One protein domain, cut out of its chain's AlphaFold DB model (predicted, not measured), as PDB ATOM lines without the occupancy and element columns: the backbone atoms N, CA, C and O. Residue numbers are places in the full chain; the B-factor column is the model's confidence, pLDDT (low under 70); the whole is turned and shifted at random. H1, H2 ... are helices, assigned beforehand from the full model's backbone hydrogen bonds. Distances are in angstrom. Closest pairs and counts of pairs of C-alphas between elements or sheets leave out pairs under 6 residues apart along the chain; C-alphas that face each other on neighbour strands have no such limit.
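Overview. This is residues 2 to 47 and 71 to 80 of the 140 residues of an uncharacterized protein of Aphanomyces invadans (UniProt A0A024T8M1). Little regular structure is seen: a winding chain with H2 near its middle, H3 packed on H2 at about a right angle near Asn 16, and tiny H1 at one far end, away from both. Residues 40 to 47, with no named element, lead to the other end. The printed part has 56 residues with three named helices, H1, H2, H3, and no named strand; the class is all helix, with 21 residues in named elements. It is only just compact, close to loose, with a radius of gyration of the C-alphas of 11.9 A, and only just elongated, spanning 38 by 19 by 19 A.

Arrangement. H1, residues 2 to 5, is apart from H2, residues 15 to 25, and from H3, residues 34 to 39. H2 and H3 touch, about perpendicular at 89 degrees; their closest C-alphas, of Asn 16 and Glu 36, are 4.7 A apart. In H2 and H3 every O i to N i+4 pair is within hydrogen-bond range; H1 is too short for one, and its 1 O i to N i+3 pair is not within range.

Along the chain. H1 begins at C-alpha 2 (143.595, 339.277, 265.414). H2 measures 15.4 A and H3, ending at C-alpha 39 (165.774, 353.846, 264.927), 9.0 A.

Size, cuts and confidence. The C-alphas of Thr 2 and Cys 47, the two farthest apart, are 40.2 A apart. Residues 48 to 70 are not printed; C-alphas 47 and 71 are 15.4 A apart across this cut. Both links between helices are short. The pLDDT is under 70 at residues 2 to 7, 47, and 71 to 72.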
ATOM      1  N   THR A   2     142.440 338.806 266.207       53.78
ATOM      2  CA  THR A   2     143.595 339.277 265.414       53.78
ATOM      3  C   THR A   2     144.124 340.672 265.773       53.78
ATOM      4  O   THR A   2     145.243 341.001 265.401       53.78
ATOM      5  N   SER A   3     143.380 341.495 266.523       62.94
ATOM      6  CA  SER A   3     143.794 342.876 266.829       62.94
ATOM      7  C   SER A   3     144.960 342.981 267.818       62.94
ATOM      8  O   SER A   3     145.704 343.957 267.773       62.94
ATOM      9  N   ARG A   4     145.155 341.977 268.687       62.03
ATOM     10  CA  ARG A   4     146.201 341.979 269.731       62.03
ATOM     11  C   ARG A   4     147.616 341.706 269.215       62.03
ATOM     12  O   ARG A   4     148.567 342.033 269.906       62.03
ATOM     13  N   LEU A   5     147.731 341.143 268.014       62.81
ATOM     14  CA  LEU A   5     148.997 340.810 267.347       62.81
ATOM     15  C   LEU A   5     149.195 341.606 266.049       62.81
ATOM     16  O   LEU A   5     150.043 341.268 265.226       62.81
ATOM     17  N   SER A   6     148.369 342.630 265.822       69.38
ATOM     18  CA  SER A   6     148.529 343.514 264.668       69.38
ATOM     19  C   SER A   6     149.810 344.350 264.793       69.38
ATOM     20  O   SER A   6     150.327 344.532 265.891       69.38
ATOM     21  N   PHE A   7     150.318 344.883 263.677       68.56
ATOM     22  CA  PHE A   7     151.542 345.703 263.684       68.56
ATOM     23  C   PHE A   7     151.407 347.003 264.504       68.56
ATOM     24  O   PHE A   7     152.411 347.629 264.821       68.56
ATOM     25  N   ASP A   8     150.173 347.399 264.825       74.75
ATOM     26  CA  ASP A   8     149.825 348.584 265.616       74.75
ATOM     27  C   ASP A   8     149.141 348.184 266.939       74.75
ATOM     28  O   ASP A   8     148.323 348.898 267.522       74.75
ATOM     29  N   ALA A   9     149.399 346.962 267.402       76.75
ATOM     30  CA  ALA A   9     148.861 346.491 268.663       76.75
ATOM     31  C   ALA A   9     149.542 347.190 269.848       76.75
ATOM     32  O   ALA A   9     150.709 347.566 269.811       76.75
ATOM     33  N   LYS A  10     148.823 347.300 270.972       78.06
ATOM     34  CA  LYS A  10     149.304 347.960 272.204       78.06
ATOM     35  C   LYS A  10     150.596 347.348 272.787       78.06
ATOM     36  O   LYS A  10     151.236 347.954 273.648       78.06
ATOM     37  N   ASN A  11     150.948 346.125 272.394       73.25
ATOM     38  CA  ASN A  11     152.185 345.458 272.806       73.25
ATOM     39  C   ASN A  11     153.426 345.994 272.071       73.25
ATOM     40  O   ASN A  11     154.517 345.886 272.630       73.25
ATOM     41  N   VAL A  12     153.259 346.630 270.908       75.00
ATOM     42  CA  VAL A  12     154.323 347.292 270.145       75.00
ATOM     43  C   VAL A  12     154.856 348.466 270.956       75.00
ATOM     44  O   VAL A  12     154.123 349.386 271.326       75.00
ATOM     45  N   LYS A  13     156.145 348.417 271.291       81.25
ATOM     46  CA  LYS A  13     156.797 349.443 272.121       81.25
ATOM     47  C   LYS A  13     157.432 350.520 271.267       81.25
ATOM     48  O   LYS A  13     157.468 351.682 271.662       81.25
ATOM     49  N   SER A  14     157.930 350.128 270.102       86.38
ATOM     50  CA  SER A  14     158.706 351.000 269.232       86.38
ATOM     51  C   SER A  14     158.319 350.753 267.774       86.38
ATOM     52  O   SER A  14     159.028 350.038 267.066       86.38
ATOM     53  N   PRO A  15     157.214 351.350 267.287       86.69
ATOM     54  CA  PRO A  15     156.633 350.994 265.990       86.69
ATOM     55  C   PRO A  15     157.603 351.223 264.826       86.69
ATOM     56  O   PRO A  15     157.748 350.364 263.961       86.69
ATOM     57  N   ASN A  16     158.349 352.332 264.836       89.88
ATOM     58  CA  ASN A  16     159.337 352.634 263.793       89.88
ATOM     59  C   ASN A  16     160.554 351.695 263.826       89.88
ATOM     60  O   ASN A  16     161.130 351.390 262.784       89.88
ATOM     61  N   PHE A  17     160.967 351.236 265.008       89.69
ATOM     62  CA  PHE A  17     162.070 350.283 265.123       89.69
ATOM     63  C   PHE A  17     161.628 348.897 264.650       89.69
ATOM     64  O   PHE A  17     162.270 348.311 263.785       89.69
ATOM     65  N   GLU A  18     160.493 348.411 265.155       88.38
ATOM     66  CA  GLU A  18     159.950 347.090 264.831       88.38
ATOM     67  C   GLU A  18     159.614 346.971 263.336       88.38
ATOM     68  O   GLU A  18     160.036 346.016 262.681       88.38
ATOM     69  N   ALA A  19     158.961 347.982 262.751       87.94
ATOM     70  CA  ALA A  19     158.715 348.035 261.309       87.94
ATOM     71  C   ALA A  19     160.021 348.071 260.497       87.94
ATOM     72  O   ALA A  19     160.124 347.423 259.451       87.94
ATOM     73  N   GLY A  20     161.037 348.792 260.986       90.06
ATOM     74  CA  GLY A  20     162.361 348.833 260.374       90.06
ATOM     75  C   GLY A  20     163.048 347.464 260.362       90.06
ATOM     76  O   GLY A  20     163.520 347.027 259.314       90.06
ATOM     77  N   VAL A  21     163.031 346.746 261.490       88.50
ATOM     78  CA  VAL A  21     163.582 345.383 261.614       88.50
ATOM     79  C   VAL A  21     162.873 344.409 260.674       88.50
ATOM     80  O   VAL A  21     163.532 343.636 259.982       88.50
ATOM     81  N   VAL A  22     161.542 344.474 260.573       87.50
ATOM     82  CA  VAL A  22     160.771 343.624 259.648       87.50
ATOM     83  C   VAL A  22     161.179 343.872 258.191       87.50
ATOM     84  O   VAL A  22     161.325 342.922 257.419       87.50
ATOM     85  N   LYS A  23     161.413 345.130 257.799       89.75
ATOM     86  CA  LYS A  23     161.891 345.469 256.448       89.75
ATOM     87  C   LYS A  23     163.308 344.959 256.186       89.75
ATOM     88  O   LYS A  23     163.562 344.492 255.075       89.75
ATOM     89  N   ILE A  24     164.195 345.013 257.183       89.25
ATOM     90  CA  ILE A  24     165.555 344.454 257.107       89.25
ATOM     91  C   ILE A  24     165.489 342.932 256.919       89.25
ATOM     92  O   ILE A  24     166.058 342.409 255.966       89.25
ATOM     93  N   LEU A  25     164.707 342.230 257.746       86.44
ATOM     94  CA  LEU A  25     164.499 340.778 257.640       86.44
ATOM     95  C   LEU A  25     163.909 340.354 256.286       86.44
ATOM     96  O   LEU A  25     164.255 339.300 255.760       86.44
ATOM     97  N   ALA A  26     163.038 341.181 255.704       85.69
ATOM     98  CA  ALA A  26     162.449 340.950 254.386       85.69
ATOM     99  C   ALA A  26     163.371 341.334 253.209       85.69
ATOM    100  O   ALA A  26     162.953 341.213 252.056       85.69
ATOM    101  N   GLY A  27     164.579 341.852 253.466       85.56
ATOM    102  CA  GLY A  27     165.501 342.341 252.434       85.56
ATOM    103  C   GLY A  27     165.018 343.603 251.704       85.56
ATOM    104  O   GLY A  27     165.502 343.923 250.620       85.56
ATOM    105  N   LYS A  28     164.050 344.334 252.272       86.75
ATOM    106  CA  LYS A  28     163.425 345.537 251.689       86.75
ATOM    107  C   LYS A  28     164.004 346.828 252.272       86.75
ATOM    108  O   LYS A  28     163.281 347.802 252.486       86.75
ATOM    109  N   GLU A  29     165.314 346.862 252.497       85.62
ATOM    110  CA  GLU A  29     166.024 347.989 253.123       85.62
ATOM    111  C   GLU A  29     165.834 349.317 252.363       85.62
ATOM    112  O   GLU A  29     165.758 350.389 252.960       85.62
ATOM    113  N   ALA A  30     165.654 349.265 251.040       83.75
ATOM    114  CA  ALA A  30     165.379 350.452 250.228       83.75
ATOM    115  C   ALA A  30     164.055 351.161 250.597       83.75
ATOM    116  O   ALA A  30     163.902 352.349 250.326       83.75
ATOM    117  N   THR A  31     163.114 350.456 251.235       89.00
ATOM    118  CA  THR A  31     161.782 350.969 251.619       89.00
ATOM    119  C   THR A  31     161.726 351.545 253.040       89.00
ATOM    120  O   THR A  31     160.649 351.905 253.527       89.00
ATOM    121  N   LEU A  32     162.872 351.614 253.730       88.81
ATOM    122  CA  LEU A  32     162.979 352.194 255.068       88.81
ATOM    123  C   LEU A  32     162.703 353.706 255.031       88.81
ATOM    124  O   LEU A  32     163.349 354.453 254.288       88.81
ATOM    125  N   THR A  33     161.771 354.167 255.864       91.62
ATOM    126  CA  THR A  33     161.473 355.598 256.020       91.62
ATOM    127  C   THR A  33     162.576 356.302 256.812       91.62
ATOM    128  O   THR A  33     163.361 355.673 257.520       91.62
ATOM    129  N   ALA A  34     162.653 357.634 256.730       90.94
ATOM    130  CA  ALA A  34     163.656 358.399 257.478       90.94
ATOM    131  C   ALA A  34     163.535 358.212 259.005       90.94
ATOM    132  O   ALA A  34     164.548 358.216 259.702       90.94
ATOM    133  N   ALA A  35     162.314 358.026 259.517       90.69
ATOM    134  CA  ALA A  35     162.068 357.748 260.930       90.69
ATOM    135  C   ALA A  35     162.566 356.349 261.327       90.69
ATOM    136  O   ALA A  35     163.292 356.219 262.308       90.69
ATOM    137  N   GLU A  36     162.258 355.325 260.527       92.00
ATOM    138  CA  GLU A  36     162.733 353.954 260.758       92.00
ATOM    139  C   GLU A  36     164.262 353.882 260.697       92.00
ATOM    140  O   GLU A  36     164.879 353.330 261.604       92.00
ATOM    141  N   LYS A  37     164.888 354.518 259.691       90.12
ATOM    142  CA  LYS A  37     166.354 354.568 259.535       90.12
ATOM    143  C   LYS A  37     167.057 355.099 260.777       90.12
ATOM    144  O   LYS A  37     168.084 354.547 261.150       90.12
ATOM    145  N   LYS A  38     166.499 356.130 261.424       90.31
ATOM    146  CA  LYS A  38     167.039 356.688 262.675       90.31
ATOM    147  C   LYS A  38     166.968 355.692 263.834       90.31
ATOM    148  O   LYS A  38     167.862 355.684 264.671       90.31
ATOM    149  N   CYS A  39     165.939 354.850 263.878       89.44
ATOM    150  CA  CYS A  39     165.774 353.846 264.927       89.44
ATOM    151  C   CYS A  39     166.653 352.605 264.713       89.44
ATOM    152  O   CYS A  39     167.105 352.018 265.690       89.44
ATOM    153  N   VAL A  40     166.914 352.202 263.463       90.12
ATOM    154  CA  VAL A  40     167.703 350.992 263.144       90.12
ATOM    155  C   VAL A  40     169.211 351.240 263.010       90.12
ATOM    156  O   VAL A  40     169.946 350.314 262.686       90.12
ATOM    157  N   VAL A  41     169.698 352.459 263.279       90.00
ATOM    158  CA  VAL A  41     171.141 352.787 263.273       90.00
ATOM    159  C   VAL A  41     171.989 351.795 264.087       90.00
ATOM    160  O   VAL A  41     173.020 351.373 263.568       90.00
ATOM    161  N   PRO A  42     171.583 351.348 265.296       87.94
ATOM    162  CA  PRO A  42     172.376 350.393 266.078       87.94
ATOM    163  C   PRO A  42     172.541 349.016 265.419       87.94
ATOM    164  O   PRO A  42     173.401 348.245 265.828       87.94
ATOM    165  N   LEU A  43     171.710 348.694 264.423       87.88
ATOM    166  CA  LEU A  43     171.748 347.431 263.686       87.88
ATOM    167  C   LEU A  43     172.640 347.508 262.445       87.88
ATOM    168  O   LEU A  43     172.754 346.520 261.722       87.88
ATOM    169  N   LEU A  44     173.240 348.666 262.150       88.50
ATOM    170  CA  LEU A  44     174.227 348.764 261.083       88.50
ATOM    171  C   LEU A  44     175.393 347.841 261.405       88.50
ATOM    172  O   LEU A  44     175.868 347.781 262.541       88.50
ATOM    173  N   ARG A  45     175.851 347.103 260.396       84.31
ATOM    174  CA  ARG A  45     177.007 346.236 260.574       84.31
ATOM    175  C   ARG A  45     178.200 347.107 260.977       84.31
ATOM    176  O   ARG A  45     178.476 348.077 260.271       84.31
ATOM    177  N   PRO A  46     178.922 346.772 262.059       70.81
ATOM    178  CA  PRO A  46     180.195 347.409 262.343       70.81
ATOM    179  C   PRO A  46     181.096 347.197 261.129       70.81
ATOM    180  O   PRO A  46     181.429 346.062 260.779       70.81
ATOM    181  N   CYS A  47     181.420 348.275 260.424       57.97
ATOM    182  CA  CYS A  47     182.334 348.212 259.302       57.97
ATOM    183  C   CYS A  47     183.708 347.809 259.849       57.97
ATOM    184  O   CYS A  47     184.377 348.614 260.494       57.97
ATOM    185  N   GLY A  71     173.429 342.292 246.893       54.09
ATOM    186  CA  GLY A  71     173.095 342.917 248.173       54.09
ATOM    187  C   GLY A  71     173.767 342.327 249.409       54.09
ATOM    188  O   GLY A  71     173.134 341.575 250.142       54.09
ATOM    189  N   GLU A  72     175.001 342.735 249.712       66.94
ATOM    190  CA  GLU A  72     175.404 342.733 251.120       66.94
ATOM    191  C   GLU A  72     174.521 343.766 251.836       66.94
ATOM    192  O   GLU A  72     174.613 344.961 251.557       66.94
ATOM    193  N   SER A  73     173.615 343.282 252.689       74.00
ATOM    194  CA  SER A  73     172.812 344.098 253.606       74.00
ATOM    195  C   SER A  73     173.715 345.056 254.388       74.00
ATOM    196  O   SER A  73     174.775 344.643 254.871       74.00
ATOM    197  N   LEU A  74     173.291 346.316 254.529       83.06
ATOM    198  CA  LEU A  74     173.995 347.304 255.363       83.06
ATOM    199  C   LEU A  74     173.860 346.998 256.863       83.06
ATOM    200  O   LEU A  74     174.582 347.554 257.693       83.06
ATOM    201  N   TYR A  75     172.934 346.109 257.208       86.31
ATOM    202  CA  TYR A  75     172.585 345.754 258.567       86.31
ATOM    203  C   TYR A  75     173.188 344.392 258.955       86.31
ATOM    204  O   TYR A  75     173.664 343.601 258.125       86.31
ATOM    205  N   ILE A  76     173.243 344.138 260.260       87.56
ATOM    206  CA  ILE A  76     173.530 342.810 260.807       87.56
ATOM    207  C   ILE A  76     172.392 341.846 260.450       87.56
ATOM    208  O   ILE A  76     171.257 342.273 260.240       87.56
ATOM    209  N   ASP A  77     172.680 340.543 260.390       84.00
ATOM    210  CA  ASP A  77     171.620 339.550 260.199       84.00
ATOM    211  C   ASP A  77     170.716 339.542 261.439       84.00
ATOM    212  O   ASP A  77     171.087 339.022 262.486       84.00
ATOM    213  N   CYS A  78     169.537 340.150 261.329       82.38
ATOM    214  CA  CYS A  78     168.571 340.276 262.416       82.38
ATOM    215  C   CYS A  78     167.784 338.988 262.698       82.38
ATOM    216  O   CYS A  78     166.870 339.033 263.516       82.38
ATOM    217  N   ARG A  79     168.078 337.843 262.061       81.88
ATOM    218  CA  ARG A  79     167.340 336.582 262.294       81.88
ATOM    219  C   ARG A  79     167.376 336.092 263.744       81.88
ATOM    220  O   ARG A  79     166.494 335.338 264.139       81.88
ATOM    221  N   PHE A  80     168.349 336.540 264.540       79.81
ATOM    222  CA  PHE A  80     168.389 336.276 265.983       79.81
ATOM    223  C   PHE A  80     167.301 337.035 266.768       79.81
ATOM    224  O   PHE A  80     166.966 336.640 267.883       79.81
TER     225      PHE A  80